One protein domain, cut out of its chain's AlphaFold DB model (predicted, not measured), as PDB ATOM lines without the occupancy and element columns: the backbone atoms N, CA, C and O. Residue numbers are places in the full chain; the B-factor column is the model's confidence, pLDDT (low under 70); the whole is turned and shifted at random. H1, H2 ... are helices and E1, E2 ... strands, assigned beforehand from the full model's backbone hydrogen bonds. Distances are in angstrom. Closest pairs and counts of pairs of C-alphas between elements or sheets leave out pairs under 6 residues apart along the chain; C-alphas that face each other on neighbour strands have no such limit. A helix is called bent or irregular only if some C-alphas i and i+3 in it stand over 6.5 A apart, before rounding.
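This is residues 520 to 616, 697 to 733 and 769 to 850 of the 973 residues of the protein "YTH domain-containing protein" of Micromonas commoda (strain RCC299 / NOUM17 / CCMP2709) (UniProt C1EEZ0). What is the main picture? A strongly twisted sheet of five strands, E4 E3 E2 E1 E5, is the middle of three layers, with helices on both of its faces: H3 and H4 on one, H2 and H6 on the other. The sheet curls round H4, while H1 packs on H3 and H7 is near H3. What is it made of? The 216 printed residues, under half of them in named elements, have seven named helices and five named strands, in the order H1 H2 E1 H3 H4 E2 E3 E4 H5 E5 H6 H7; the class is mixed, and so is the sheet, E2 and E1 being parallel and its other neighbours antiparallel. The whole is compact, with a radius of gyration of the C-alphas of 16.8 A and spans of 51 by 42 by 30 A.

Where do the first elements lie? H1, residues 523 to 539, begins at C-alpha 523 (-51.316, 29.589, 28.390) and is 24.3 A long. H2 is residues 555 to 560, E1 572 to 579 with 22.3 A, H3 582 to 591 and H4 598 to 608 with 15.3 A. What follows? E2 is residues 700 to 707 with 22.8 A, E3 715 to 719, and E4 772 to 780 with 23.8 A, which bends by 52 degrees at residue 777. H5 is residues 786 to 789, E5 809 to 811, H6 813 to 825 with 18.2 A, and H7 836 to 843, ending at C-alpha 843 (-33.529, 23.698, 34.353).

How are the strands joined? N 777 and O 718 of E4 and E3 are 2.8 A apart, N 703 and O 717 of the hairpin E2 and E3 2.8 A, N 575 and O 702 of E1 and E2 2.9 A, and N 576 and O 809 of E1 and E5 2.9 A. Where are the helices? H4 is on the sheet, its closest C-alphas to E2 being Phe 608 and Val 701, 6.2 A apart; H6, on the opposite face, has a height of 9.3 A, with the C-alphas of Phe 574 and Gly 816 5.8 A apart. H2, irregular with C-alphas 556 and 559 7.5 A apart, is on the same face as H6. H1 touches H3 with residues 530 to 537 alone, the same way at a shallow tilt of 27 degrees, the closest C-alphas being Ala 533 and Tyr 591, 5.9 A apart. What of H5, H7 and the backbones? H5 and H6 only just touch, with 3 pairs of C-alphas within 8 A, the closest Leu 789 and Val 819, 7.0 A; H7 is close but not clearly touching H3, the closest C-alphas being His 586 and Tyr 842, 6.9 A. In H3, H4, H6 and H7 every O i to N i+4 pair is within hydrogen-bond range, in H1 12 of 13, and in H2 0 of 2, with 2 of 3 O i to N i+3 pairs; H5 is too short for such an i+4 pair.

How large is it, and where is it cut? The two C-alphas farthest apart, Gly 564 and Asp 733, are 52.4 A apart. Residues 617 to 696 and 734 to 768 are not printed, with C-alpha gaps of 16.7 A and 24.5 A. Which links are long, and where is confidence low? The links H1 to H2, H2 to E1 and H5 to E5 are long. The mean pLDDT of the printed part is 82.4, and 45 residues are under 70, among them 836 to 850.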
ATOM      1  N   ALA A 520     -50.371  29.097  20.170       56.94
ATOM      2  CA  ALA A 520     -49.051  29.370  20.763       56.94
ATOM      3  C   ALA A 520     -48.987  30.543  21.777       56.94
ATOM      4  O   ALA A 520     -47.956  30.728  22.432       56.94
ATOM      5  N   ALA A 521     -50.065  31.319  21.935       61.69
ATOM      6  CA  ALA A 521     -50.249  32.382  22.922       61.69
ATOM      7  C   ALA A 521     -51.282  32.044  24.025       61.69
ATOM      8  O   ALA A 521     -51.297  32.740  25.041       61.69
ATOM      9  N   ASP A 522     -52.104  30.991  23.893       70.19
ATOM     10  CA  ASP A 522     -52.937  30.498  25.002       70.19
ATOM     11  C   ASP A 522     -52.050  29.805  26.056       70.19
ATOM     12  O   ASP A 522     -51.361  28.829  25.740       70.19
ATOM     13  N   PRO A 523     -52.057  30.252  27.326       74.38
ATOM     14  CA  PRO A 523     -51.316  29.589  28.390       74.38
ATOM     15  C   PRO A 523     -51.672  28.109  28.573       74.38
ATOM     16  O   PRO A 523     -50.782  27.339  28.919       74.38
ATOM     17  N   ASN A 524     -52.923  27.686  28.340       77.25
ATOM     18  CA  ASN A 524     -53.321  26.287  28.553       77.25
ATOM     19  C   ASN A 524     -52.738  25.367  27.475       77.25
ATOM     20  O   ASN A 524     -52.190  24.310  27.799       77.25
ATOM     21  N   PHE A 525     -52.805  25.793  26.212       81.81
ATOM     22  CA  PHE A 525     -52.133  25.138  25.094       81.81
ATOM     23  C   PHE A 525     -50.607  25.092  25.281       81.81
ATOM     24  O   PHE A 525     -50.012  24.024  25.156       81.81
ATOM     25  N   ARG A 526     -49.968  26.210  25.660       80.00
ATOM     26  CA  ARG A 526     -48.518  26.264  25.953       80.00
ATOM     27  C   ARG A 526     -48.131  25.308  27.087       80.00
ATOM     28  O   ARG A 526     -47.147  24.580  26.972       80.00
ATOM     29  N   ASP A 527     -48.925  25.259  28.157       82.19
ATOM     30  CA  ASP A 527     -48.761  24.287  29.243       82.19
ATOM     31  C   ASP A 527     -48.983  22.844  28.764       82.19
ATOM     32  O   ASP A 527     -48.400  21.928  29.336       82.19
ATOM     33  N   ALA A 528     -49.844  22.592  27.773       83.88
ATOM     34  CA  ALA A 528     -50.060  21.261  27.202       83.88
ATOM     35  C   ALA A 528     -48.880  20.815  26.330       83.88
ATOM     36  O   ALA A 528     -48.305  19.769  26.620       83.88
ATOM     37  N   LEU A 529     -48.467  21.646  25.365       86.69
ATOM     38  CA  LEU A 529     -47.280  21.472  24.519       86.69
ATOM     39  C   LEU A 529     -46.058  21.049  25.336       86.69
ATOM     40  O   LEU A 529     -45.447  20.016  25.071       86.69
ATOM     41  N   TRP A 530     -45.709  21.837  26.354       87.56
ATOM     42  CA  TRP A 530     -44.486  21.596  27.112       87.56
ATOM     43  C   TRP A 530     -44.624  20.466  28.145       87.56
ATOM     44  O   TRP A 530     -43.616  19.864  28.504       87.56
ATOM     45  N   ARG A 531     -45.847  20.103  28.570       86.06
ATOM     46  CA  ARG A 531     -46.092  18.871  29.347       86.06
ATOM     47  C   ARG A 531     -45.928  17.614  28.497       86.06
ATOM     48  O   ARG A 531     -45.281  16.682  28.961       86.06
ATOM     49  N   THR A 532     -46.511  17.565  27.296       86.12
ATOM     50  CA  THR A 532     -46.431  16.375  26.432       86.12
ATOM     51  C   THR A 532     -45.015  16.185  25.899       86.12
ATOM     52  O   THR A 532     -44.485  15.085  26.001       86.12
ATOM     53  N   ALA A 533     -44.350  17.264  25.472       87.19
ATOM     54  CA  ALA A 533     -42.934  17.252  25.100       87.19
ATOM     55  C   ALA A 533     -42.026  16.727  26.234       87.19
ATOM     56  O   ALA A 533     -41.194  15.850  26.013       87.19
ATOM     57  N   ALA A 534     -42.229  17.201  27.471       85.88
ATOM     58  CA  ALA A 534     -41.459  16.742  28.628       85.88
ATOM     59  C   ALA A 534     -41.834  15.330  29.118       85.88
ATOM     60  O   ALA A 534     -41.059  14.736  29.863       85.88
ATOM     61  N   ALA A 535     -43.004  14.794  28.755       84.81
ATOM     62  CA  ALA A 535     -43.366  13.400  29.015       84.81
ATOM     63  C   ALA A 535     -42.707  12.467  27.987       84.81
ATOM     64  O   ALA A 535     -42.074  11.487  28.366       84.81
ATOM     65  N   GLU A 536     -42.772  12.830  26.708       85.94
ATOM     66  CA  GLU A 536     -42.195  12.084  25.587       85.94
ATOM     67  C   GLU A 536     -40.666  11.949  25.697       85.94
ATOM     68  O   GLU A 536     -40.128  10.858  25.516       85.94
ATOM     69  N   ALA A 537     -39.967  13.014  26.109       84.06
ATOM     70  CA  ALA A 537     -38.528  12.971  26.399       84.06
ATOM     71  C   ALA A 537     -38.169  12.047  27.591       84.06
ATOM     72  O   ALA A 537     -37.047  11.572  27.707       84.06
ATOM     73  N   ARG A 538     -39.121  11.756  28.491       82.69
ATOM     74  CA  ARG A 538     -38.924  10.830  29.629       82.69
ATOM     75  C   ARG A 538     -39.259   9.383  29.281       82.69
ATOM     76  O   ARG A 538     -38.790   8.486  29.971       82.69
ATOM     77  N   GLU A 539     -40.078   9.171  28.254       85.19
ATOM     78  CA  GLU A 539     -40.490   7.853  27.759       85.19
ATOM     79  C   GLU A 539     -39.483   7.285  26.748       85.19
ATOM     80  O   GLU A 539     -39.155   6.104  26.807       85.19
ATOM     81  N   SER A 540     -38.928   8.141  25.886       82.12
ATOM     82  CA  SER A 540     -37.789   7.836  25.002       82.12
ATOM     83  C   SER A 540     -36.482   7.557  25.755       82.12
ATOM     84  O   SER A 540     -35.636   6.814  25.265       82.12
ATOM     85  N   GLY A 541     -36.315   8.149  26.943       75.75
ATOM     86  CA  GLY A 541     -35.041   8.164  27.664       75.75
ATOM     87  C   GLY A 541     -34.064   9.233  27.163       75.75
ATOM     88  O   GLY A 541     -32.904   9.216  27.578       75.75
ATOM     89  N   ASP A 542     -34.518  10.158  26.308       73.81
ATOM     90  CA  ASP A 542     -33.710  11.274  25.816       73.81
ATOM     91  C   ASP A 542     -33.180  12.141  26.984       73.81
ATOM     92  O   ASP A 542     -33.911  12.421  27.944       73.81
ATOM     93  N   PRO A 543     -31.921  12.619  26.929       63.09
ATOM     94  CA  PRO A 543     -31.391  13.527  27.938       63.09
ATOM     95  C   PRO A 543     -32.251  14.791  28.068       63.09
ATOM     96  O   PRO A 543     -32.376  15.577  27.136       63.09
ATOM     97  N   LEU A 544     -32.785  15.051  29.266       71.94
ATOM     98  CA  LEU A 544     -33.572  16.261  29.573       71.94
ATOM     99  C   LEU A 544     -32.706  17.533  29.697       71.94
ATOM    100  O   LEU A 544     -33.133  18.526  30.297       71.94
ATOM    101  N   GLU A 545     -31.485  17.496  29.173       76.56
ATOM    102  CA  GLU A 545     -30.472  18.543  29.215       76.56
ATOM    103  C   GLU A 545     -30.254  19.092  27.804       76.56
ATOM    104  O   GLU A 545     -30.310  18.355  26.824       76.56
ATOM    105  N   ILE A 546     -30.014  20.399  27.686       80.06
ATOM    106  CA  ILE A 546     -29.724  21.006  26.382       80.06
ATOM    107  C   ILE A 546     -28.324  20.534  25.946       80.06
ATOM    108  O   ILE A 546     -27.387  20.728  26.726       80.06
ATOM    109  N   PRO A 547     -28.160  19.979  24.726       78.12
ATOM    110  CA  PRO A 547     -26.870  19.533  24.198       78.12
ATOM    111  C   PRO A 547     -25.714  20.548  24.360       78.12
ATOM    112  O   PRO A 547     -25.943  21.762  24.486       78.12
ATOM    113  N   PRO A 548     -24.447  20.083  24.396       78.75
ATOM    114  CA  PRO A 548     -23.286  20.956  24.555       78.75
ATOM    115  C   PRO A 548     -23.175  21.942  23.385       78.75
ATOM    116  O   PRO A 548     -23.553  21.630  22.265       78.75
ATOM    117  N   ALA A 549     -22.618  23.136  23.613       77.94
ATOM    118  CA  ALA A 549     -22.636  24.208  22.608       77.94
ATOM    119  C   ALA A 549     -21.994  23.813  21.258       77.94
ATOM    120  O   ALA A 549     -22.418  24.285  20.208       77.94
ATOM    121  N   CYS A 550     -21.016  22.903  21.284       76.00
ATOM    122  CA  CYS A 550     -20.355  22.354  20.102       76.00
ATOM    123  C   CYS A 550     -21.231  21.440  19.225       76.00
ATOM    124  O   CYS A 550     -20.841  21.184  18.093       76.00
ATOM    125  N   SER A 551     -22.399  20.968  19.686       82.38
ATOM    126  CA  SER A 551     -23.341  20.220  18.834       82.38
ATOM    127  C   SER A 551     -24.230  21.122  17.971       82.38
ATOM    128  O   SER A 551     -25.040  20.621  17.198       82.38
ATOM    129  N   PHE A 552     -24.115  22.445  18.120       85.44
ATOM    130  CA  PHE A 552     -24.830  23.445  17.327       85.44
ATOM    131  C   PHE A 552     -23.855  24.173  16.387       85.44
ATOM    132  O   PHE A 552     -23.757  25.402  16.400       85.44
ATOM    133  N   ASP A 553     -23.086  23.398  15.619       84.44
ATOM    134  CA  ASP A 553     -22.044  23.867  14.696       84.44
ATOM    135  C   ASP A 553     -22.568  24.221  13.289       84.44
ATOM    136  O   ASP A 553     -21.920  24.977  12.560       84.44
ATOM    137  N   GLY A 554     -23.762  23.741  12.930       86.56
ATOM    138  CA  GLY A 554     -24.404  23.918  11.628       86.56
ATOM    139  C   GLY A 554     -24.119  22.822  10.598       86.56
ATOM    140  O   GLY A 554     -24.562  22.961   9.457       86.56
ATOM    141  N   ALA A 555     -23.423  21.734  10.954       86.12
ATOM    142  CA  ALA A 555     -22.975  20.711  10.000       86.12
ATOM    143  C   ALA A 555     -24.118  20.123   9.147       86.12
ATOM    144  O   ALA A 555     -23.976  19.982   7.932       86.12
ATOM    145  N   GLY A 556     -25.292  19.878   9.741       85.00
ATOM    146  CA  GLY A 556     -26.476  19.365   9.033       85.00
ATOM    147  C   GLY A 556     -27.120  20.334   8.024       85.00
ATOM    148  O   GLY A 556     -28.060  19.950   7.319       85.00
ATOM    149  N   LEU A 557     -26.628  21.574   7.927       87.25
ATOM    150  CA  LEU A 557     -27.016  22.579   6.930       87.25
ATOM    151  C   LEU A 557     -25.884  22.904   5.934       87.25
ATOM    152  O   LEU A 557     -26.107  23.694   5.021       87.25
ATOM    153  N   ALA A 558     -24.700  22.287   6.048       82.06
ATOM    154  CA  ALA A 558     -23.538  22.601   5.205       82.06
ATOM    155  C   ALA A 558     -23.806  22.428   3.694       82.06
ATOM    156  O   ALA A 558     -23.387  23.264   2.899       82.06
ATOM    157  N   GLY A 559     -24.586  21.413   3.302       80.19
ATOM    158  CA  GLY A 559     -24.994  21.196   1.904       80.19
ATOM    159  C   GLY A 559     -25.957  22.250   1.329       80.19
ATOM    160  O   GLY A 559     -26.209  22.245   0.132       80.19
ATOM    161  N   LEU A 560     -26.496  23.162   2.152       81.81
ATOM    162  CA  LEU A 560     -27.283  24.329   1.709       81.81
ATOM    163  C   LEU A 560     -26.420  25.601   1.580       81.81
ATOM    164  O   LEU A 560     -26.947  26.702   1.430       81.81
ATOM    165  N   LEU A 561     -25.097  25.459   1.714       79.88
ATOM    166  CA  LEU A 561     -24.113  26.542   1.788       79.88
ATOM    167  C   LEU A 561     -22.939  26.353   0.813       79.88
ATOM    168  O   LEU A 561     -21.946  27.084   0.907       79.88
ATOM    169  N   GLU A 562     -23.038  25.387  -0.105       75.56
ATOM    170  CA  GLU A 562     -22.013  25.115  -1.114       75.56
ATOM    171  C   GLU A 562     -21.983  26.221  -2.191       75.56
ATOM    172  O   GLU A 562     -23.011  26.510  -2.812       75.56
ATOM    173  N   PRO A 563     -20.828  26.873  -2.441       63.59
ATOM    174  CA  PRO A 563     -20.747  27.971  -3.401       63.59
ATOM    175  C   PRO A 563     -21.127  27.545  -4.826       63.59
ATOM    176  O   PRO A 563     -20.491  26.673  -5.412       63.59
ATOM    177  N   GLY A 564     -22.122  28.219  -5.407       63.03
ATOM    178  CA  GLY A 564     -22.586  27.976  -6.778       63.03
ATOM    179  C   GLY A 564     -23.776  27.020  -6.903       63.03
ATOM    180  O   GLY A 564     -24.287  26.864  -8.010       63.03
ATOM    181  N   ILE A 565     -24.254  26.436  -5.800       67.00
ATOM    182  CA  ILE A 565     -25.546  25.744  -5.739       67.00
ATOM    183  C   ILE A 565     -26.524  26.665  -5.004       67.00
ATOM    184  O   ILE A 565     -26.565  26.685  -3.776       67.00
ATOM    185  N   GLU A 566     -27.300  27.462  -5.746       67.75
ATOM    186  CA  GLU A 566     -28.431  28.160  -5.127       67.75
ATOM    187  C   GLU A 566     -29.516  27.130  -4.773       67.75
ATOM    188  O   GLU A 566     -29.883  26.325  -5.635       67.75
ATOM    189  N   PRO A 567     -30.029  27.106  -3.527       75.75
ATOM    190  CA  PRO A 567     -31.106  26.196  -3.175       75.75
ATOM    191  C   PRO A 567     -32.389  26.575  -3.922       75.75
ATOM    192  O   PRO A 567     -32.630  27.748  -4.196       75.75
ATOM    193  N   ASN A 568     -33.225  25.589  -4.222       75.81
ATOM    194  CA  ASN A 568     -34.456  25.744  -4.995       75.81
ATOM    195  C   ASN A 568     -35.678  25.408  -4.118       75.81
ATOM    196  O   ASN A 568     -35.582  24.554  -3.235       75.81
ATOM    197  N   ASP A 569     -36.828  26.047  -4.365       63.88
ATOM    198  CA  ASP A 569     -38.041  25.948  -3.523       63.88
ATOM    199  C   ASP A 569     -38.565  24.516  -3.344       63.88
ATOM    200  O   ASP A 569     -39.196  24.181  -2.340       63.88
ATOM    201  N   ARG A 570     -38.283  23.651  -4.325       69.94
ATOM    202  CA  ARG A 570     -38.655  22.228  -4.309       69.94
ATOM    203  C   ARG A 570     -37.774  21.379  -3.394       69.94
ATOM    204  O   ARG A 570     -38.199  20.305  -2.980       69.94
ATOM    205  N   ASP A 571     -36.581  21.865  -3.067       83.12
ATOM    206  CA  ASP A 571     -35.569  21.152  -2.287       83.12
ATOM    207  C   ASP A 571     -35.483  21.693  -0.848       83.12
ATOM    208  O   ASP A 571     -35.273  20.931   0.103       83.12
ATOM    209  N   VAL A 572     -35.688  23.005  -0.658       90.19
ATOM    210  CA  VAL A 572     -35.733  23.656   0.659       90.19
ATOM    211  C   VAL A 572     -36.631  24.897   0.674       90.19
ATOM    212  O   VAL A 572     -36.637  25.690  -0.261       90.19
ATOM    213  N   ARG A 573     -37.339  25.103   1.790       93.25
ATOM    214  CA  ARG A 573     -38.145  26.298   2.085       93.25
ATOM    215  C   ARG A 573     -37.750  26.878   3.443       93.25
ATOM    216  O   ARG A 573     -37.489  26.131   4.392       93.25
ATOM    217  N   PHE A 574     -37.698  28.205   3.545       95.81
ATOM    218  CA  PHE A 574     -37.199  28.911   4.729       95.81
ATOM    219  C   PHE A 574     -38.285  29.767   5.386       95.81
ATOM    220  O   PHE A 574     -39.012  30.485   4.704       95.81
ATOM    221  N   PHE A 575     -38.359  29.752   6.720       97.38
ATOM    222  CA  PHE A 575     -39.337  30.536   7.482       97.38
ATOM    223  C   PHE A 575     -38.708  31.254   8.677       97.38
ATOM    224  O   PHE A 575     -37.839  30.712   9.358       97.38
ATOM    225  N   VAL A 576     -39.191  32.459   8.989       97.62
ATOM    226  CA  VAL A 576     -38.863  33.154  10.244       97.62
ATOM    227  C   VAL A 576     -39.865  32.779  11.336       97.62
ATOM    228  O   VAL A 576     -41.073  32.955  11.173       97.62
ATOM    229  N   MET A 577     -39.347  32.324  12.477       97.44
ATOM    230  CA  MET A 577     -40.124  31.958  13.663       97.44
ATOM    231  C   MET A 577     -39.959  33.016  14.757       97.44
ATOM    232  O   MET A 577     -38.836  33.370  15.138       97.44
ATOM    233  N   LYS A 578     -41.080  33.533  15.272       95.44
ATOM    234  CA  LYS A 578     -41.109  34.675  16.197       95.44
ATOM    235  C   LYS A 578     -41.610  34.274  17.581       95.44
ATOM    236  O   LYS A 578     -42.813  34.203  17.832       95.44
ATOM    237  N   SER A 579     -40.676  34.065  18.510       93.19
ATOM    238  CA  SER A 579     -41.019  33.712  19.892       93.19
ATOM    239  C   SER A 579     -41.535  34.910  20.696       93.19
ATOM    240  O   SER A 579     -41.049  36.031  20.546       93.19
ATOM    241  N   HIS A 580     -42.464  34.660  21.622       86.69
ATOM    242  CA  HIS A 580     -42.918  35.648  22.608       86.69
ATOM    243  C   HIS A 580     -41.993  35.760  23.835       86.69
ATOM    244  O   HIS A 580     -42.134  36.710  24.599       86.69
ATOM    245  N   GLY A 581     -41.051  34.827  24.012       85.94
ATOM    246  CA  GLY A 581     -40.047  34.859  25.078       85.94
ATOM    247  C   GLY A 581     -38.969  33.783  24.919       85.94
ATOM    248  O   GLY A 581     -39.125  32.827  24.154       85.94
ATOM    249  N   GLU A 582     -37.868  33.936  25.645       88.44
ATOM    250  CA  GLU A 582     -36.728  33.007  25.627       88.44
ATOM    251  C   GLU A 582     -37.105  31.631  26.209       88.44
ATOM    252  O   GLU A 582     -36.668  30.603  25.697       88.44
ATOM    253  N   ASP A 583     -38.036  31.595  27.171       86.56
ATOM    254  CA  ASP A 583     -38.629  30.398  27.786       86.56
ATOM    255  C   ASP A 583     -39.102  29.332  26.780       86.56
ATOM    256  O   ASP A 583     -39.023  28.133  27.052       86.56
ATOM    257  N   ASP A 584     -39.642  29.738  25.629       90.00
ATOM    258  CA  ASP A 584     -40.086  28.800  24.589       90.00
ATOM    259  C   ASP A 584     -38.912  28.273  23.767       90.00
ATOM    260  O   ASP A 584     -38.897  27.101  23.398       90.00
ATOM    261  N   VAL A 585     -37.898  29.109  23.529       92.06
ATOM    262  CA  VAL A 585     -36.681  28.718  22.807       92.06
ATOM    263  C   VAL A 585     -35.878  27.723  23.646       92.06
ATOM    264  O   VAL A 585     -35.536  26.653  23.154       92.06
ATOM    265  N   HIS A 586     -35.692  27.984  24.944       89.31
ATOM    266  CA  HIS A 586     -35.064  27.042  25.880       89.31
ATOM    267  C   HIS A 586     -35.793  25.698  25.983       89.31
ATOM    268  O   HIS A 586     -35.151  24.653  26.109       89.31
ATOM    269  N   ARG A 587     -37.132  25.694  25.937       88.44
ATOM    270  CA  ARG A 587     -37.916  24.449  25.949       88.44
ATOM    271  C   ARG A 587     -37.874  23.729  24.598       88.44
ATOM    272  O   ARG A 587     -37.820  22.504  24.580       88.44
ATOM    273  N   SER A 588     -37.784  24.461  23.489       93.19
ATOM    274  CA  SER A 588     -37.540  23.884  22.163       93.19
ATOM    275  C   SER A 588     -36.161  23.228  22.063       93.19
ATOM    276  O   SER A 588     -36.062  22.090  21.615       93.19
ATOM    277  N   LEU A 589     -35.119  23.900  22.565       90.81
ATOM    278  CA  LEU A 589     -33.747  23.388  22.649       90.81
ATOM    279  C   LEU A 589     -33.623  22.125  23.511       90.81
ATOM    280  O   LEU A 589     -32.777  21.281  23.238       90.81
ATOM    281  N   ARG A 590     -34.454  22.003  24.554       87.06
ATOM    282  CA  ARG A 590     -34.451  20.861  25.481       87.06
ATOM    283  C   ARG A 590     -35.276  19.668  24.997       87.06
ATOM    284  O   ARG A 590     -34.941  18.543  25.337       87.06
ATOM    285  N   TYR A 591     -36.375  19.904  24.278       89.88
ATOM    286  CA  TYR A 591     -37.343  18.849  23.947       89.88
ATOM    287  C   TYR A 591     -37.521  18.587  22.444       89.88
ATOM    288  O   TYR A 591     -38.295  17.708  22.085       89.88
ATOM    289  N   GLY A 592     -36.873  19.348  21.555       92.31
ATOM    290  CA  GLY A 592     -36.993  19.157  20.104       92.31
ATOM    291  C   GLY A 592     -38.391  19.443  19.541       92.31
ATOM    292  O   GLY A 592     -38.762  18.884  18.514       92.31
ATOM    293  N   TRP A 593     -39.182  20.296  20.202       93.56
ATOM    294  CA  TRP A 593     -40.564  20.629  19.824       93.56
ATOM    295  C   TRP A 593     -40.759  22.130  19.580       93.56
ATOM    296  O   TRP A 593     -40.118  22.962  20.226       93.56
ATOM    297  N   TRP A 594     -41.684  22.488  18.684       94.81
ATOM    298  CA  TRP A 594     -42.178  23.858  18.496       94.81
ATOM    299  C   TRP A 594     -43.688  23.899  18.199       94.81
ATOM    300  O   TRP A 594     -44.301  22.881  17.878       94.81
ATOM    301  N   SER A 595     -44.283  25.092  18.299       92.56
ATOM    302  CA  SER A 595     -45.631  25.432  17.826       92.56
ATOM    303  C   SER A 595     -45.651  26.886  17.355       92.56
ATOM    304  O   SER A 595     -45.163  27.775  18.052       92.56
ATOM    305  N   SER A 596     -46.283  27.143  16.212       91.94
ATOM    306  CA  SER A 596     -46.527  28.485  15.669       91.94
ATOM    307  C   SER A 596     -47.974  28.933  15.945       91.94
ATOM    308  O   SER A 596     -48.741  28.253  16.632       91.94
ATOM    309  N   THR A 597     -48.359  30.105  15.439       87.69
ATOM    310  CA  THR A 597     -49.771  30.508  15.319       87.69
ATOM    311  C   THR A 597     -50.563  29.536  14.430       87.69
ATOM    312  O   THR A 597     -49.978  28.824  13.625       87.69
ATOM    313  N   GLN A 598     -51.902  29.543  14.493       83.38
ATOM    314  CA  GLN A 598     -52.761  28.709  13.630       83.38
ATOM    315  C   GLN A 598     -52.416  28.829  12.135       83.38
ATOM    316  O   GLN A 598     -52.270  27.821  11.446       83.38
ATOM    317  N   ALA A 599     -52.256  30.059  11.639       84.50
ATOM    318  CA  ALA A 599     -51.899  30.310  10.245       84.50
ATOM    319  C   ALA A 599     -50.471  29.839   9.918       84.50
ATOM    320  O   ALA A 599     -50.228  29.325   8.830       84.50
ATOM    321  N   GLY A 600     -49.532  29.978  10.860       91.00
ATOM    322  CA  GLY A 600     -48.166  29.495  10.686       91.00
ATOM    323  C   GLY A 600     -48.048  27.973  10.726       91.00
ATOM    324  O   GLY A 600     -47.403  27.400   9.858       91.00
ATOM    325  N   ASN A 601     -48.751  27.302  11.640       91.56
ATOM    326  CA  ASN A 601     -48.875  25.844  11.683       91.56
ATOM    327  C   ASN A 601     -49.455  25.295  10.365       91.56
ATOM    328  O   ASN A 601     -48.918  24.335   9.820       91.56
ATOM    329  N   ALA A 602     -50.496  25.927   9.807       87.62
ATOM    330  CA  ALA A 602     -51.048  25.547   8.505       87.62
ATOM    331  C   ALA A 602     -50.030  25.711   7.353       87.62
ATOM    332  O   ALA A 602     -49.847  24.785   6.563       87.62
ATOM    333  N   ARG A 603     -49.312  26.844   7.290       90.62
ATOM    334  CA  ARG A 603     -48.245  27.086   6.294       90.62
ATOM    335  C   ARG A 603     -47.103  26.078   6.405       90.62
ATOM    336  O   ARG A 603     -46.689  25.518   5.398       90.62
ATOM    337  N   LEU A 604     -46.619  25.829   7.620       92.81
ATOM    338  CA  LEU A 604     -45.513  24.910   7.883       92.81
ATOM    339  C   LEU A 604     -45.904  23.452   7.615       92.81
ATOM    340  O   LEU A 604     -45.086  22.692   7.110       92.81
ATOM    341  N   TYR A 605     -47.163  23.069   7.865       90.94
ATOM    342  CA  TYR A 605     -47.684  21.769   7.440       90.94
ATOM    343  C   TYR A 605     -47.694  21.637   5.911       90.94
ATOM    344  O   TYR A 605     -47.214  20.633   5.396       90.94
ATOM    345  N   ALA A 606     -48.191  22.646   5.184       89.06
ATOM    346  CA  ALA A 606     -48.177  22.647   3.720       89.06
ATOM    347  C   ALA A 606     -46.741  22.568   3.167       89.06
ATOM    348  O   ALA A 606     -46.448  21.695   2.351       89.06
ATOM    349  N   ALA A 607     -45.827  23.391   3.688       90.50
ATOM    350  CA  ALA A 607     -44.421  23.391   3.292       90.50
ATOM    351  C   ALA A 607     -43.736  22.038   3.548       90.50
ATOM    352  O   ALA A 607     -43.123  21.488   2.640       90.50
ATOM    353  N   PHE A 608     -43.909  21.447   4.736       89.94
ATOM    354  CA  PHE A 608     -43.355  20.127   5.071       89.94
ATOM    355  C   PHE A 608     -43.954  18.986   4.223       89.94
ATOM    356  O   PHE A 608     -43.349  17.927   4.078       89.94
ATOM    357  N   ARG A 609     -45.143  19.192   3.643       87.94
ATOM    358  CA  ARG A 609     -45.786  18.267   2.696       87.94
ATOM    359  C   ARG A 609     -45.402  18.499   1.232       87.94
ATOM    360  O   ARG A 609     -45.921  17.782   0.386       87.94
ATOM    361  N   GLY A 610     -44.545  19.476   0.925       84.06
ATOM    362  CA  GLY A 610     -44.224  19.845  -0.458       84.06
ATOM    363  C   GLY A 610     -45.372  20.529  -1.206       84.06
ATOM    364  O   GLY A 610     -45.343  20.595  -2.429       84.06
ATOM    365  N   LEU A 611     -46.383  21.036  -0.491       78.81
ATOM    366  CA  LEU A 611     -47.528  21.719  -1.091       78.81
ATOM    367  C   LEU A 611     -47.210  23.203  -1.300       78.81
ATOM    368  O   LEU A 611     -46.910  23.939  -0.350       78.81
ATOM    369  N   ASP A 612     -47.320  23.657  -2.545       65.94
ATOM    370  CA  ASP A 612     -47.217  25.072  -2.885       65.94
ATOM    371  C   ASP A 612     -48.354  25.876  -2.236       65.94
ATOM    372  O   ASP A 612     -49.501  25.432  -2.141       65.94
ATOM    373  N   ALA A 613     -48.060  27.119  -1.840       53.22
ATOM    374  CA  ALA A 613     -49.056  28.031  -1.261       53.22
ATOM    375  C   ALA A 613     -50.186  28.419  -2.248       53.22
ATOM    376  O   ALA A 613     -51.159  29.076  -1.867       53.22
ATOM    377  N   GLY A 614     -50.065  28.009  -3.515       41.06
ATOM    378  CA  GLY A 614     -51.124  28.042  -4.517       41.06
ATOM    379  C   GLY A 614     -52.253  27.056  -4.207       41.06
ATOM    380  O   GLY A 614     -53.379  27.493  -3.980       41.06
ATOM    381  N   GLU A 615     -51.945  25.756  -4.166       39.56
ATOM    382  CA  GLU A 615     -52.936  24.664  -4.236       39.56
ATOM    383  C   GLU A 615     -53.657  24.367  -2.911       39.56
ATOM    384  O   GLU A 615     -54.721  23.744  -2.899       39.56
ATOM    385  N   GLY A 616     -53.134  24.875  -1.789       35.00
ATOM    386  CA  GLY A 616     -53.742  24.718  -0.463       35.00
ATOM    387  C   GLY A 616     -55.162  25.291  -0.309       35.00
ATOM    388  O   GLY A 616     -55.840  24.928   0.648       35.00
ATOM    389  N   GLU A 697     -39.732  13.366  -2.486       65.25
ATOM    390  CA  GLU A 697     -41.082  13.978  -2.502       65.25
ATOM    391  C   GLU A 697     -41.369  15.051  -1.425       65.25
ATOM    392  O   GLU A 697     -42.477  15.581  -1.393       65.25
ATOM    393  N   THR A 698     -40.429  15.410  -0.535       74.38
ATOM    394  CA  THR A 698     -40.665  16.490   0.461       74.38
ATOM    395  C   THR A 698     -39.460  17.428   0.635       74.38
ATOM    396  O   THR A 698     -38.345  16.943   0.850       74.38
ATOM    397  N   PRO A 699     -39.660  18.764   0.587       86.31
ATOM    398  CA  PRO A 699     -38.588  19.741   0.749       86.31
ATOM    399  C   PRO A 699     -38.110  19.806   2.202       86.31
ATOM    400  O   PRO A 699     -38.859  19.554   3.152       86.31
ATOM    401  N   ARG A 700     -36.858  20.222   2.405       91.75
ATOM    402  CA  ARG A 700     -36.355  20.577   3.739       91.75
ATOM    403  C   ARG A 700     -37.043  21.859   4.213       91.75
ATOM    404  O   ARG A 700     -37.119  22.823   3.463       91.75
ATOM    405  N   VAL A 701     -37.493  21.916   5.463       95.44
ATOM    406  CA  VAL A 701     -38.080  23.139   6.037       95.44
ATOM    407  C   VAL A 701     -37.145  23.685   7.113       95.44
ATOM    408  O   VAL A 701     -36.947  23.056   8.154       95.44
ATOM    409  N   VAL A 702     -36.542  24.845   6.848       97.00
ATOM    410  CA  VAL A 702     -35.531  25.488   7.704       97.00
ATOM    411  C   VAL A 702     -36.118  26.732   8.373       97.00
ATOM    412  O   VAL A 702     -36.861  27.502   7.766       97.00
ATOM    413  N   LEU A 703     -35.798  26.918   9.651       98.12
ATOM    414  CA  LEU A 703     -36.471  27.834  10.564       98.12
ATOM    415  C   LEU A 703     -35.463  28.785  11.222       98.12
ATOM    416  O   LEU A 703     -34.601  28.350  11.986       98.12
ATOM    417  N   PHE A 704     -35.595  30.085  10.963       98.06
ATOM    418  CA  PHE A 704     -34.778  31.142  11.562       98.06
ATOM    419  C   PHE A 704     -35.462  31.694  12.817       98.06
ATOM    420  O   PHE A 704     -36.506  32.345  12.729       98.06
ATOM    421  N   PHE A 705     -34.884  31.459  13.994       97.88
ATOM    422  CA  PHE A 705     -35.497  31.829  15.269       97.88
ATOM    423  C   PHE A 705     -35.076  33.219  15.738       97.88
ATOM    424  O   PHE A 705     -33.892  33.550  15.796       97.88
ATOM    425  N   SER A 706     -36.053  34.034  16.134       96.88
ATOM    426  CA  SER A 706     -35.815  35.349  16.728       96.88
ATOM    427  C   SER A 706     -36.900  35.687  17.749       96.88
ATOM    428  O   SER A 706     -38.092  35.679  17.435       96.88
ATOM    429  N   VAL A 707     -36.501  36.040  18.970       95.19
ATOM    430  CA  VAL A 707     -37.427  36.485  20.019       95.19
ATOM    431  C   VAL A 707     -37.991  37.872  19.665       95.19
ATOM    432  O   VAL A 707     -37.369  38.688  18.975       95.19
ATOM    433  N   ASN A 708     -39.230  38.150  20.060       93.44
ATOM    434  CA  ASN A 708     -39.843  39.458  19.856       93.44
ATOM    435  C   ASN A 708     -39.127  40.527  20.698       93.44
ATOM    436  O   ASN A 708     -38.870  40.336  21.879       93.44
ATOM    437  N   CYS A 709     -38.819  41.666  20.072       93.31
ATOM    438  CA  CYS A 709     -38.085  42.801  20.653       93.31
ATOM    439  C   CYS A 709     -36.618  42.556  21.086       93.31
ATOM    440  O   CYS A 709     -35.991  43.508  21.538       93.31
ATOM    441  N   SER A 710     -36.028  41.366  20.896       93.69
ATOM    442  CA  SER A 710     -34.646  41.088  21.347       93.69
ATOM    443  C   SER A 710     -33.535  41.720  20.488       93.69
ATOM    444  O   SER A 710     -32.373  41.751  20.885       93.69
ATOM    445  N   GLY A 711     -33.873  42.217  19.293       95.12
ATOM    446  CA  GLY A 711     -32.925  42.869  18.380       95.12
ATOM    447  C   GLY A 711     -31.966  41.924  17.641       95.12
ATOM    448  O   GLY A 711     -31.070  42.411  16.948       95.12
ATOM    449  N   HIS A 712     -32.150  40.606  17.749       95.19
ATOM    450  CA  HIS A 712     -31.301  39.584  17.129       95.19
ATOM    451  C   HIS A 712     -32.107  38.346  16.687       95.19
ATOM    452  O   HIS A 712     -33.260  38.153  17.091       95.19
ATOM    453  N   PHE A 713     -31.488  37.481  15.883       96.94
ATOM    454  CA  PHE A 713     -31.889  36.081  15.714       96.94
ATOM    455  C   PHE A 713     -31.005  35.212  16.613       96.94
ATOM    456  O   PHE A 713     -29.811  35.463  16.695       96.94
ATOM    457  N   CYS A 714     -31.575  34.232  17.311       95.12
ATOM    458  CA  CYS A 714     -30.883  33.452  18.348       95.12
ATOM    459  C   CYS A 714     -30.493  32.028  17.911       95.12
ATOM    460  O   CYS A 714     -29.804  31.312  18.639       95.12
ATOM    461  N   GLY A 715     -30.909  31.599  16.717       95.19
ATOM    462  CA  GLY A 715     -30.501  30.310  16.166       95.19
ATOM    463  C   GLY A 715     -31.268  29.879  14.921       95.19
ATOM    464  O   GLY A 715     -32.125  30.603  14.404       95.19
ATOM    465  N   VAL A 716     -30.944  28.675  14.452       97.00
ATOM    466  CA  VAL A 716     -31.526  28.044  13.262       97.00
ATOM    467  C   VAL A 716     -31.830  26.578  13.560       97.00
ATOM    468  O   VAL A 716     -30.998  25.877  14.141       97.00
ATOM    469  N   ALA A 717     -32.998  26.105  13.129       97.25
ATOM    470  CA  ALA A 717     -33.407  24.706  13.231       97.25
ATOM    471  C   ALA A 717     -34.016  24.194  11.914       97.25
ATOM    472  O   ALA A 717     -34.356  24.967  11.024       97.25
ATOM    473  N   GLU A 718     -34.173  22.882  11.798       96.06
ATOM    474  CA  GLU A 718     -34.884  22.194  10.718       96.06
ATOM    475  C   GLU A 718     -36.141  21.535  11.295       96.06
ATOM    476  O   GLU A 718     -36.077  20.890  12.343       96.06
ATOM    477  N   MET A 719     -37.284  21.683  10.629       95.56
ATOM    478  CA  MET A 719     -38.503  20.937  10.950       95.56
ATOM    479  C   MET A 719     -38.335  19.497  10.454       95.56
ATOM    480  O   MET A 719     -38.106  19.267   9.269       95.56
ATOM    481  N   ILE A 720     -38.423  18.532  11.371       94.38
ATOM    482  CA  ILE A 720     -38.128  17.106  11.119       94.38
ATOM    483  C   ILE A 720     -39.357  16.195  11.253       94.38
ATOM    484  O   ILE A 720     -39.246  14.980  11.115       94.38
ATOM    485  N   GLY A 721     -40.532  16.765  11.520       90.69
ATOM    486  CA  GLY A 721     -41.802  16.046  11.559       90.69
ATOM    487  C   GLY A 721     -42.971  16.965  11.195       90.69
ATOM    488  O   GLY A 721     -42.838  18.185  11.314       90.69
ATOM    489  N   PRO A 722     -44.112  16.403  10.761       91.56
ATOM    490  CA  PRO A 722     -45.300  17.177  10.418       91.56
ATOM    491  C   PRO A 722     -45.920  17.834  11.659       91.56
ATOM    492  O   PRO A 722     -45.572  17.523  12.798       91.56
ATOM    493  N   VAL A 723     -46.892  18.720  11.435       89.50
ATOM    494  CA  VAL A 723     -47.705  19.281  12.521       89.50
ATOM    495  C   VAL A 723     -48.685  18.228  13.055       89.50
ATOM    496  O   VAL A 723     -49.612  17.811  12.365       89.50
ATOM    497  N   GLU A 724     -48.471  17.818  14.301       87.25
ATOM    498  CA  GLU A 724     -49.334  16.968  15.120       87.25
ATOM    499  C   GLU A 724     -50.315  17.810  15.939       87.25
ATOM    500  O   GLU A 724     -49.963  18.877  16.439       87.25
ATOM    501  N   ARG A 725     -51.528  17.306  16.177       81.88
ATOM    502  CA  ARG A 725     -52.488  17.948  17.085       81.88
ATOM    503  C   ARG A 725     -52.115  17.713  18.554       81.88
ATOM    504  O   ARG A 725     -51.930  16.571  18.967       81.88
ATOM    505  N   ILE A 726     -52.143  18.769  19.366       77.19
ATOM    506  CA  ILE A 726     -52.209  18.663  20.830       77.19
ATOM    507  C   ILE A 726     -53.679  18.611  21.258       77.19
ATOM    508  O   ILE A 726     -54.519  19.354  20.751       77.19
ATOM    509  N   ASP A 727     -53.996  17.767  22.237       71.00
ATOM    510  CA  ASP A 727     -55.221  17.903  23.021       71.00
ATOM    511  C   ASP A 727     -54.913  18.700  24.306       71.00
ATOM    512  O   ASP A 727     -54.299  18.158  25.230       71.00
ATOM    513  N   PRO A 728     -55.311  19.985  24.411       66.06
ATOM    514  CA  PRO A 728     -55.081  20.774  25.620       66.06
ATOM    515  C   PRO A 728     -55.895  20.268  26.823       66.06
ATOM    516  O   PRO A 728     -55.554  20.589  27.965       66.06
ATOM    517  N   THR A 729     -56.937  19.458  26.590       64.88
ATOM    518  CA  THR A 729     -57.765  18.831  27.630       64.88
ATOM    519  C   THR A 729     -57.194  17.506  28.140       64.88
ATOM    520  O   THR A 729     -57.673  16.999  29.158       64.88
ATOM    521  N   ALA A 730     -56.134  16.982  27.507       59.28
ATOM    522  CA  ALA A 730     -55.454  15.763  27.928       59.28
ATOM    523  C   ALA A 730     -55.073  15.824  29.426       59.28
ATOM    524  O   ALA A 730     -54.336  16.739  29.842       59.28
ATOM    525  N   PRO A 731     -55.553  14.871  30.257       56.25
ATOM    526  CA  PRO A 731     -55.259  14.856  31.683       56.25
ATOM    527  C   PRO A 731     -53.753  14.856  31.941       56.25
ATOM    528  O   PRO A 731     -52.997  14.176  31.249       56.25
ATOM    529  N   ARG A 732     -53.315  15.592  32.972       52.78
ATOM    530  CA  ARG A 732     -51.885  15.788  33.290       52.78
ATOM    531  C   ARG A 732     -51.107  14.479  33.480       52.78
ATOM    532  O   ARG A 732     -49.907  14.474  33.239       52.78
ATOM    533  N   ASP A 733     -51.805  13.398  33.824       43.09
ATOM    534  CA  ASP A 733     -51.244  12.079  34.122       43.09
ATOM    535  C   ASP A 733     -51.619  10.998  33.077       43.09
ATOM    536  O   ASP A 733     -51.319   9.821  33.274       43.09
ATOM    537  N   LEU A 769     -55.835  22.945  12.126       54.91
ATOM    538  CA  LEU A 769     -54.393  22.979  12.460       54.91
ATOM    539  C   LEU A 769     -54.007  24.092  13.470       54.91
ATOM    540  O   LEU A 769     -52.835  24.442  13.608       54.91
ATOM    541  N   ALA A 770     -54.984  24.661  14.180       53.59
ATOM    542  CA  ALA A 770     -54.779  25.693  15.187       53.59
ATOM    543  C   ALA A 770     -53.860  25.204  16.310       53.59
ATOM    544  O   ALA A 770     -52.789  25.772  16.527       53.59
ATOM    545  N   ASP A 771     -54.250  24.100  16.944       65.88
ATOM    546  CA  ASP A 771     -53.628  23.563  18.154       65.88
ATOM    547  C   ASP A 771     -52.545  22.523  17.808       65.88
ATOM    548  O   ASP A 771     -52.594  21.366  18.233       65.88
ATOM    549  N   GLY A 772     -51.582  22.928  16.976       82.62
ATOM    550  CA  GLY A 772     -50.554  22.052  16.405       82.62
ATOM    551  C   GLY A 772     -49.153  22.201  17.016       82.62
ATOM    552  O   GLY A 772     -48.719  23.316  17.278       82.62
ATOM    553  N   ARG A 773     -48.412  21.093  17.169       90.38
ATOM    554  CA  ARG A 773     -46.964  21.051  17.475       90.38
ATOM    555  C   ARG A 773     -46.192  20.300  16.391       90.38
ATOM    556  O   ARG A 773     -46.762  19.434  15.744       90.38
ATOM    557  N   PHE A 774     -44.900  20.558  16.225       93.62
ATOM    558  CA  PHE A 774     -44.041  19.801  15.303       93.62
ATOM    559  C   PHE A 774     -42.617  19.629  15.847       93.62
ATOM    560  O   PHE A 774     -42.147  20.452  16.640       93.62
ATOM    561  N   LYS A 775     -41.934  18.554  15.430       94.38
ATOM    562  CA  LYS A 775     -40.550  18.280  15.845       94.38
ATOM    563  C   LYS A 775     -39.557  19.166  15.096       94.38
ATOM    564  O   LYS A 775     -39.674  19.355  13.884       94.38
ATOM    565  N   VAL A 776     -38.547  19.654  15.813       95.88
ATOM    566  CA  VAL A 776     -37.458  20.490  15.294       95.88
ATOM    567  C   VAL A 776     -36.091  19.979  15.752       95.88
ATOM    568  O   VAL A 776     -35.909  19.604  16.908       95.88
ATOM    569  N   ARG A 777     -35.110  20.010  14.845       94.31
ATOM    570  CA  ARG A 777     -33.690  19.743  15.112       94.31
ATOM    571  C   ARG A 777     -32.915  21.051  15.023       94.31
ATOM    572  O   ARG A 777     -32.828  21.637  13.948       94.31
ATOM    573  N   TRP A 778     -32.369  21.512  16.142       94.88
ATOM    574  CA  TRP A 778     -31.549  22.723  16.196       94.88
ATOM    575  C   TRP A 778     -30.167  22.477  15.581       94.88
ATOM    576  O   TRP A 778     -29.532  21.470  15.880       94.88
ATOM    577  N   HIS A 779     -29.720  23.400  14.726       93.50
ATOM    578  CA  HIS A 779     -28.440  23.340  14.001       93.50
ATOM    579  C   HIS A 779     -27.475  24.453  14.432       93.50
ATOM    580  O   HIS A 779     -26.280  24.208  14.521       93.50
ATOM    581  N   TRP A 780     -27.980  25.651  14.753       93.38
ATOM    582  CA  TRP A 780     -27.204  26.758  15.336       93.38
ATOM    583  C   TRP A 780     -27.940  27.392  16.510       93.38
ATOM    584  O   TRP A 780     -29.157  27.569  16.449       93.38
ATOM    585  N   VAL A 781     -27.191  27.813  17.533       92.81
ATOM    586  CA  VAL A 781     -27.704  28.521  18.719       92.81
ATOM    587  C   VAL A 781     -26.709  29.622  19.111       92.81
ATOM    588  O   VAL A 781     -25.817  29.432  19.939       92.81
ATOM    589  N   LYS A 782     -26.813  30.769  18.436       91.00
ATOM    590  CA  LYS A 782     -25.948  31.945  18.613       91.00
ATOM    591  C   LYS A 782     -26.692  33.221  18.232       91.00
ATOM    592  O   LYS A 782     -27.503  33.211  17.304       91.00
ATOM    593  N   ASP A 783     -26.399  34.305  18.944       93.69
ATOM    594  CA  ASP A 783     -27.164  35.551  18.863       93.69
ATOM    595  C   ASP A 783     -26.603  36.457  17.758       93.69
ATOM    596  O   ASP A 783     -25.642  37.197  17.960       93.69
ATOM    597  N   VAL A 784     -27.198  36.379  16.565       95.56
ATOM    598  CA  VAL A 784     -26.840  37.153  15.367       95.56
ATOM    599  C   VAL A 784     -27.634  38.471  15.345       95.56
ATOM    600  O   VAL A 784     -28.855  38.447  15.148       95.56
ATOM    601  N   PRO A 785     -26.996  39.646  15.526       95.88
ATOM    602  CA  PRO A 785     -27.704  40.919  15.625       95.88
ATOM    603  C   PRO A 785     -28.460  41.306  14.351       95.88
ATOM    604  O   PRO A 785     -27.964  41.171  13.230       95.88
ATOM    605  N   ASN A 786     -29.623  41.943  14.507       97.00
ATOM    606  CA  ASN A 786     -30.382  42.480  13.374       97.00
ATOM    607  C   ASN A 786     -29.575  43.516  12.566       97.00
ATOM    608  O   ASN A 786     -29.857  43.734  11.391       97.00
ATOM    609  N   THR A 787     -28.545  44.137  13.149       96.38
ATOM    610  CA  THR A 787     -27.663  45.084  12.450       96.38
ATOM    611  C   THR A 787     -26.870  44.460  11.302       96.38
ATOM    612  O   THR A 787     -26.593  45.190  10.345       96.38
ATOM    613  N   VAL A 788     -26.558  43.156  11.356       96.38
ATOM    614  CA  VAL A 788     -25.901  42.434  10.251       96.38
ATOM    615  C   VAL A 788     -26.906  41.817   9.275       96.38
ATOM    616  O   VAL A 788     -26.642  41.825   8.081       96.38
ATOM    617  N   LEU A 789     -28.094  41.390   9.722       96.62
ATOM    618  CA  LEU A 789     -29.108  40.760   8.851       96.62
ATOM    619  C   LEU A 789     -30.016  41.750   8.090       96.62
ATOM    620  O   LEU A 789     -30.529  41.416   7.026       96.62
ATOM    621  N   ARG A 790     -30.199  42.988   8.579       95.12
ATOM    622  CA  ARG A 790     -31.123  44.007   8.014       95.12
ATOM    623  C   ARG A 790     -30.890  44.426   6.552       95.12
ATOM    624  O   ARG A 790     -31.700  45.179   6.015       95.12
ATOM    625  N   HIS A 791     -29.779  44.024   5.936       94.94
ATOM    626  CA  HIS A 791     -29.503  44.310   4.526       94.94
ATOM    627  C   HIS A 791     -30.236  43.340   3.582       94.94
ATOM    628  O   HIS A 791     -30.530  43.705   2.446       94.94
ATOM    629  N   ILE A 792     -30.589  42.145   4.069       95.12
ATOM    630  CA  ILE A 792     -31.387  41.149   3.349       95.12
ATOM    631  C   ILE A 792     -32.856  41.599   3.397       95.12
ATOM    632  O   ILE A 792     -33.436  41.736   4.477       95.12
ATOM    633  N   ARG A 793     -33.454  41.857   2.229       93.25
ATOM    634  CA  ARG A 793     -34.817  42.394   2.054       93.25
ATOM    635  C   ARG A 793     -35.706  41.386   1.346       93.25
ATOM    636  O   ARG A 793     -35.354  40.970   0.250       93.25
ATOM    637  N   LEU A 794     -36.850  41.039   1.930       91.12
ATOM    638  CA  LEU A 794     -37.729  40.006   1.375       91.12
ATOM    639  C   LEU A 794     -38.312  40.429   0.019       91.12
ATOM    640  O   LEU A 794     -38.972  41.469  -0.054       91.12
ATOM    641  N   VAL A 795     -38.112  39.617  -1.030       81.50
ATOM    642  CA  VAL A 795     -38.796  39.822  -2.326       81.50
ATOM    643  C   VAL A 795     -40.302  39.634  -2.133       81.50
ATOM    644  O   VAL A 795     -41.095  40.514  -2.475       81.50
ATOM    645  N   ALA A 796     -40.693  38.534  -1.485       68.19
ATOM    646  CA  ALA A 796     -42.063  38.278  -1.075       68.19
ATOM    647  C   ALA A 796     -42.542  39.278  -0.007       68.19
ATOM    648  O   ALA A 796     -42.388  39.079   1.200       68.19
ATOM    649  N   GLY A 797     -43.206  40.342  -0.465       60.53
ATOM    650  CA  GLY A 797     -44.262  41.001   0.298       60.53
ATOM    651  C   GLY A 797     -44.223  42.526   0.357       60.53
ATOM    652  O   GLY A 797     -45.300  43.097   0.511       60.53
ATOM    653  N   ASN A 798     -43.045  43.178   0.299       65.50
ATOM    654  CA  ASN A 798     -42.868  44.659   0.338       65.50
ATOM    655  C   ASN A 798     -41.398  45.148   0.502       65.50
ATOM    656  O   ASN A 798     -41.184  46.243   1.026       65.50
ATOM    657  N   GLU A 799     -40.371  44.366   0.144       83.38
ATOM    658  CA  GLU A 799     -38.943  44.718   0.344       83.38
ATOM    659  C   GLU A 799     -38.534  45.066   1.798       83.38
ATOM    660  O   GLU A 799     -37.447  45.617   2.036       83.38
ATOM    661  N   LYS A 800     -39.370  44.764   2.806       92.25
ATOM    662  CA  LYS A 800     -39.009  44.967   4.219       92.25
ATOM    663  C   LYS A 800     -37.823  44.038   4.569       92.25
ATOM    664  O   LYS A 800     -37.756  42.910   4.077       92.25
ATOM    665  N   PRO A 801     -36.866  44.489   5.406       95.44
ATOM    666  CA  PRO A 801     -35.774  43.643   5.879       95.44
ATOM    667  C   PRO A 801     -36.264  42.346   6.532       95.44
ATOM    668  O   PRO A 801     -37.264  42.370   7.250       95.44
ATOM    669  N   VAL A 802     -35.517  41.246   6.390       96.00
ATOM    670  CA  VAL A 802     -35.826  39.947   7.030       96.00
ATOM    671  C   VAL A 802     -35.953  40.051   8.560       96.00
ATOM    672  O   VAL A 802     -36.707  39.305   9.185       96.00
ATOM    673  N   THR A 803     -35.298  41.046   9.166       96.88
ATOM    674  CA  THR A 803     -35.396  41.401  10.594       96.88
ATOM    675  C   THR A 803     -36.777  41.897  11.027       96.88
ATOM    676  O   THR A 803     -37.065  41.923  12.223       96.88
ATOM    677  N   ASN A 804     -37.628  42.290  10.077       95.62
ATOM    678  CA  ASN A 804     -38.961  42.850  10.310       95.62
ATOM    679  C   ASN A 804     -40.078  41.823  10.030       95.62
ATOM    680  O   ASN A 804     -41.256  42.185   9.994       95.62
ATOM    681  N   SER A 805     -39.713  40.555   9.822       94.81
ATOM    682  CA  SER A 805     -40.629  39.447   9.535       94.81
ATOM    683  C   SER A 805     -41.603  39.154  10.683       94.81
ATOM    684  O   SER A 805     -41.268  39.293  11.863       94.81
ATOM    685  N   ARG A 806     -42.805  38.690  10.325       93.81
ATOM    686  CA  ARG A 806     -43.799  38.119  11.253       93.81
ATOM    687  C   ARG A 806     -43.529  36.621  11.480       93.81
ATOM    688  O   ARG A 806     -42.661  36.046  10.831       93.81
ATOM    689  N   ASP A 807     -44.263  36.003  12.405       94.44
ATOM    690  CA  ASP A 807     -44.208  34.549  12.626       94.44
ATOM    691  C   ASP A 807     -44.665  33.782  11.374       94.44
ATOM    692  O   ASP A 807     -45.651  34.175  10.743       94.44
ATOM    693  N   ALA A 808     -43.952  32.707  11.023       94.50
ATOM    694  CA  ALA A 808     -44.153  31.932   9.796       94.50
ATOM    695  C   ALA A 808     -44.235  32.808   8.526       94.50
ATOM    696  O   ALA A 808     -45.068  32.592   7.634       94.50
ATOM    697  N   GLN A 809     -43.373  33.827   8.464       94.94
ATOM    698  CA  GLN A 809     -43.042  34.538   7.233       94.94
ATOM    699  C   GLN A 809     -42.080  33.674   6.416       94.94
ATOM    700  O   GLN A 809     -41.018  33.306   6.916       94.94
ATOM    701  N   GLU A 810     -42.455  33.374   5.176       93.88
ATOM    702  CA  GLU A 810     -41.615  32.648   4.221       93.88
ATOM    703  C   GLU A 810     -40.497  33.555   3.677       93.88
ATOM    704  O   GLU A 810     -40.655  34.781   3.608       93.88
ATOM    705  N   VAL A 811     -39.358  32.951   3.346       93.69
ATOM    706  CA  VAL A 811     -38.144  33.607   2.850       93.69
ATOM    707  C   VAL A 811     -37.661  32.839   1.621       93.69
ATOM    708  O   VAL A 811     -37.403  31.641   1.710       93.69
ATOM    709  N   GLU A 812     -37.522  33.536   0.493       91.25
ATOM    710  CA  GLU A 812     -37.079  32.962  -0.787       91.25
ATOM    711  C   GLU A 812     -35.741  32.198  -0.643       91.25
ATOM    712  O   GLU A 812     -34.864  32.667   0.095       91.25
ATOM    713  N   PRO A 813     -35.502  31.086  -1.362       90.75
ATOM    714  CA  PRO A 813     -34.345  30.215  -1.137       90.75
ATOM    715  C   PRO A 813     -32.971  30.895  -1.166       90.75
ATOM    716  O   PRO A 813     -32.190  30.732  -0.225       90.75
ATOM    717  N   GLY A 814     -32.687  31.731  -2.170       90.50
ATOM    718  CA  GLY A 814     -31.437  32.505  -2.236       90.50
ATOM    719  C   GLY A 814     -31.288  33.520  -1.090       90.50
ATOM    720  O   GLY A 814     -30.180  33.845  -0.660       90.50
ATOM    721  N   GLN A 815     -32.401  33.981  -0.515       93.19
ATOM    722  CA  GLN A 815     -32.406  34.864   0.653       93.19
ATOM    723  C   GLN A 815     -32.234  34.083   1.958       93.19
ATOM    724  O   GLN A 815     -31.521  34.541   2.851       93.19
ATOM    725  N   GLY A 816     -32.797  32.875   2.039       93.94
ATOM    726  CA  GLY A 816     -32.504  31.908   3.092       93.94
ATOM    727  C   GLY A 816     -31.026  31.516   3.113       93.94
ATOM    728  O   GLY A 816     -30.411  31.532   4.177       93.94
ATOM    729  N   ALA A 817     -30.419  31.286   1.945       92.69
ATOM    730  CA  ALA A 817     -28.985  31.035   1.802       92.69
ATOM    731  C   ALA A 817     -28.125  32.219   2.291       92.69
ATOM    732  O   ALA A 817     -27.145  32.002   3.005       92.69
ATOM    733  N   MET A 818     -28.513  33.470   2.001       93.56
ATOM    734  CA  MET A 818     -27.847  34.660   2.563       93.56
ATOM    735  C   MET A 818     -27.994  34.770   4.091       93.56
ATOM    736  O   MET A 818     -27.053  35.180   4.769       93.56
ATOM    737  N   VAL A 819     -29.142  34.391   4.665       95.69
ATOM    738  CA  VAL A 819     -29.296  34.338   6.132       95.69
ATOM    739  C   VAL A 819     -28.421  33.229   6.722       95.69
ATOM    740  O   VAL A 819     -27.736  33.471   7.716       95.69
ATOM    741  N   LEU A 820     -28.384  32.041   6.105       94.75
ATOM    742  CA  LEU A 820     -27.527  30.930   6.532       94.75
ATOM    743  C   LEU A 820     -26.032  31.278   6.445       94.75
ATOM    744  O   LEU A 820     -25.285  30.886   7.338       94.75
ATOM    745  N   SER A 821     -25.576  32.001   5.417       93.25
ATOM    746  CA  SER A 821     -24.159  32.371   5.285       93.25
ATOM    747  C   SER A 821     -23.752  33.420   6.317       93.25
ATOM    748  O   SER A 821     -22.739  33.236   6.989       93.25
ATOM    749  N   VAL A 822     -24.588  34.439   6.566       94.81
ATOM    750  CA  VAL A 822     -24.388  35.363   7.697       94.81
ATOM    751  C   VAL A 822     -24.379  34.601   9.025       94.81
ATOM    752  O   VAL A 822     -23.537  34.883   9.871       94.81
ATOM    753  N   PHE A 823     -25.249  33.602   9.213       94.00
ATOM    754  CA  PHE A 823     -25.207  32.748  10.401       94.00
ATOM    755  C   PHE A 823     -23.904  31.945  10.503       94.00
ATOM    756  O   PHE A 823     -23.296  31.947  11.570       94.00
ATOM    757  N   ARG A 824     -23.437  31.294   9.430       91.81
ATOM    758  CA  ARG A 824     -22.159  30.560   9.400       91.81
ATOM    759  C   ARG A 824     -21.002  31.476   9.800       91.81
ATOM    760  O   ARG A 824     -20.305  31.188  10.771       91.81
ATOM    761  N   ASP A 825     -20.871  32.596   9.095       92.31
ATOM    762  CA  ASP A 825     -19.687  33.457   9.107       92.31
ATOM    763  C   ASP A 825     -19.670  34.451  10.288       92.31
ATOM    764  O   ASP A 825     -18.633  35.040  10.598       92.31
ATOM    765  N   PHE A 826     -20.791  34.625  11.002       92.00
ATOM    766  CA  PHE A 826     -20.840  35.452  12.208       92.00
ATOM    767  C   PHE A 826     -20.109  34.786  13.387       92.00
ATOM    768  O   PHE A 826     -20.617  33.855  14.024       92.00
ATOM    769  N   ALA A 827     -18.929  35.326  13.699       83.69
ATOM    770  CA  ALA A 827     -18.025  34.908  14.772       83.69
ATOM    771  C   ALA A 827     -18.371  35.488  16.165       83.69
ATOM    772  O   ALA A 827     -17.485  35.682  16.999       83.69
ATOM    773  N   GLY A 828     -19.643  35.808  16.420       72.25
ATOM    774  CA  GLY A 828     -20.103  36.175  17.761       72.25
ATOM    775  C   GLY A 828     -20.038  34.998  18.739       72.25
ATOM    776  O   GLY A 828     -20.008  33.836  18.330       72.25
ATOM    777  N   GLY A 829     -20.017  35.311  20.036       64.00
ATOM    778  CA  GLY A 829     -19.970  34.311  21.103       64.00
ATOM    779  C   GLY A 829     -21.212  33.414  21.179       64.00
ATOM    780  O   GLY A 829     -22.209  33.617  20.482       64.00
ATOM    781  N   SER A 830     -21.147  32.416  22.063       61.44
ATOM    782  CA  SER A 830     -22.284  31.558  22.415       61.44
ATOM    783  C   SER A 830     -23.503  32.386  22.816       61.44
ATOM    784  O   SER A 830     -23.360  33.347  23.574       61.44
ATOM    785  N   SER A 831     -24.692  31.978  22.360       72.50
ATOM    786  CA  SER A 831     -25.948  32.602  22.786       72.50
ATOM    787  C   SER A 831     -26.083  32.610  24.310       72.50
ATOM    788  O   SER A 831     -25.690  31.637  24.964       72.50
ATOM    789  N   LEU A 832     -26.733  33.640  24.864       67.31
ATOM    790  CA  LEU A 832     -27.186  33.625  26.266       67.31
ATOM    791  C   LEU A 832     -28.044  32.380  26.567       67.31
ATOM    792  O   LEU A 832     -27.977  31.819  27.655       67.31
ATOM    793  N   LEU A 833     -28.752  31.848  25.562       74.31
ATOM    794  CA  LEU A 833     -29.537  30.614  25.671       74.31
ATOM    795  C   LEU A 833     -28.707  29.362  26.047       74.31
ATOM    796  O   LEU A 833     -29.277  28.332  26.420       74.31
ATOM    797  N   LEU A 834     -27.375  29.423  25.938       73.50
ATOM    798  CA  LEU A 834     -26.448  28.331  26.253       73.50
ATOM    799  C   LEU A 834     -25.525  28.605  27.447       73.50
ATOM    800  O   LEU A 834     -24.764  27.706  27.808       73.50
ATOM    801  N   ASP A 835     -25.571  29.788  28.068       72.81
ATOM    802  CA  ASP A 835     -24.746  30.062  29.250       72.81
ATOM    803  C   ASP A 835     -25.219  29.244  30.469       72.81
ATOM    804  O   ASP A 835     -26.394  28.887  30.585       72.81
ATOM    805  N   ASP A 836     -24.310  28.924  31.391       64.56
ATOM    806  CA  ASP A 836     -24.614  28.013  32.502       64.56
ATOM    807  C   ASP A 836     -25.600  28.595  33.530       64.56
ATOM    808  O   ASP A 836     -26.337  27.834  34.165       64.56
ATOM    809  N   ARG A 837     -25.691  29.927  33.676       62.72
ATOM    810  CA  ARG A 837     -26.711  30.569  34.526       62.72
ATOM    811  C   ARG A 837     -28.081  30.458  33.873       62.72
ATOM    812  O   ARG A 837     -29.031  30.085  34.557       62.72
ATOM    813  N   SER A 838     -28.177  30.718  32.572       67.06
ATOM    814  CA  SER A 838     -29.416  30.584  31.800       67.06
ATOM    815  C   SER A 838     -29.869  29.122  31.723       67.06
ATOM    816  O   SER A 838     -31.021  28.809  32.026       67.06
ATOM    817  N   ARG A 839     -28.956  28.178  31.458       68.94
ATOM    818  CA  ARG A 839     -29.224  26.731  31.537       68.94
ATOM    819  C   ARG A 839     -29.703  26.302  32.922       68.94
ATOM    820  O   ARG A 839     -30.689  25.567  33.006       68.94
ATOM    821  N   ALA A 840     -29.065  26.766  33.999       63.78
ATOM    822  CA  ALA A 840     -29.501  26.476  35.365       63.78
ATOM    823  C   ALA A 840     -30.886  27.078  35.655       63.78
ATOM    824  O   ALA A 840     -31.775  26.361  36.111       63.78
ATOM    825  N   PHE A 841     -31.105  28.353  35.323       64.56
ATOM    826  CA  PHE A 841     -32.379  29.057  35.484       64.56
ATOM    827  C   PHE A 841     -33.532  28.328  34.778       64.56
ATOM    828  O   PHE A 841     -34.581  28.091  35.379       64.56
ATOM    829  N   TYR A 842     -33.311  27.873  33.542       66.81
ATOM    830  CA  TYR A 842     -34.313  27.146  32.763       66.81
ATOM    831  C   TYR A 842     -34.398  25.638  33.067       66.81
ATOM    832  O   TYR A 842     -35.418  25.024  32.755       66.81
ATOM    833  N   SER A 843     -33.400  25.030  33.724       63.69
ATOM    834  CA  SER A 843     -33.529  23.698  34.353       63.69
ATOM    835  C   SER A 843     -34.296  23.746  35.679       63.69
ATOM    836  O   SER A 843     -34.983  22.785  36.022       63.69
ATOM    837  N   MET A 844     -34.222  24.858  36.417       54.78
ATOM    838  CA  MET A 844     -34.810  25.035  37.751       54.78
ATOM    839  C   MET A 844     -36.327  25.307  37.720       54.78
ATOM    840  O   MET A 844     -36.833  26.253  38.320       54.78
ATOM    841  N   GLY A 845     -37.085  24.419  37.070       51.53
ATOM    842  CA  GLY A 845     -38.509  24.234  37.373       51.53
ATOM    843  C   GLY A 845     -39.480  25.282  36.822       51.53
ATOM    844  O   GLY A 845     -40.520  25.514  37.436       51.53
ATOM    845  N   GLY A 846     -39.196  25.864  35.654       52.94
ATOM    846  CA  GLY A 846     -40.165  26.672  34.904       52.94
ATOM    847  C   GLY A 846     -40.246  28.127  35.361       52.94
ATOM    848  O   GLY A 846     -41.165  28.513  36.090       52.94
ATOM    849  N   GLY A 847     -39.317  28.942  34.853       43.53
ATOM    850  CA  GLY A 847     -39.345  30.397  34.981       43.53
ATOM    851  C   GLY A 847     -40.725  30.990  34.666       43.53
ATOM    852  O   GLY A 847     -41.409  30.569  33.737       43.53
ATOM    853  N   TYR A 848     -41.138  31.945  35.504       42.59
ATOM    854  CA  TYR A 848     -42.297  32.847  35.397       42.59
ATOM    855  C   TYR A 848     -43.725  32.282  35.214       42.59
ATOM    856  O   TYR A 848     -44.674  32.921  35.682       42.59
ATOM    857  N   HIS A 849     -43.940  31.121  34.595       41.66
ATOM    858  CA  HIS A 849     -45.229  30.808  33.968       41.66
ATOM    859  C   HIS A 849     -46.336  30.221  34.872       41.66
ATOM    860  O   HIS A 849     -47.507  30.324  34.513       41.66
ATOM    861  N   THR A 850     -46.034  29.674  36.058       40.28
ATOM    862  CA  THR A 850     -47.047  28.993  36.908       40.28
ATOM    863  C   THR A 850     -47.691  29.864  37.998       40.28
ATOM    864  O   THR A 850     -48.764  29.535  38.510       40.28
TER     865      THR A 850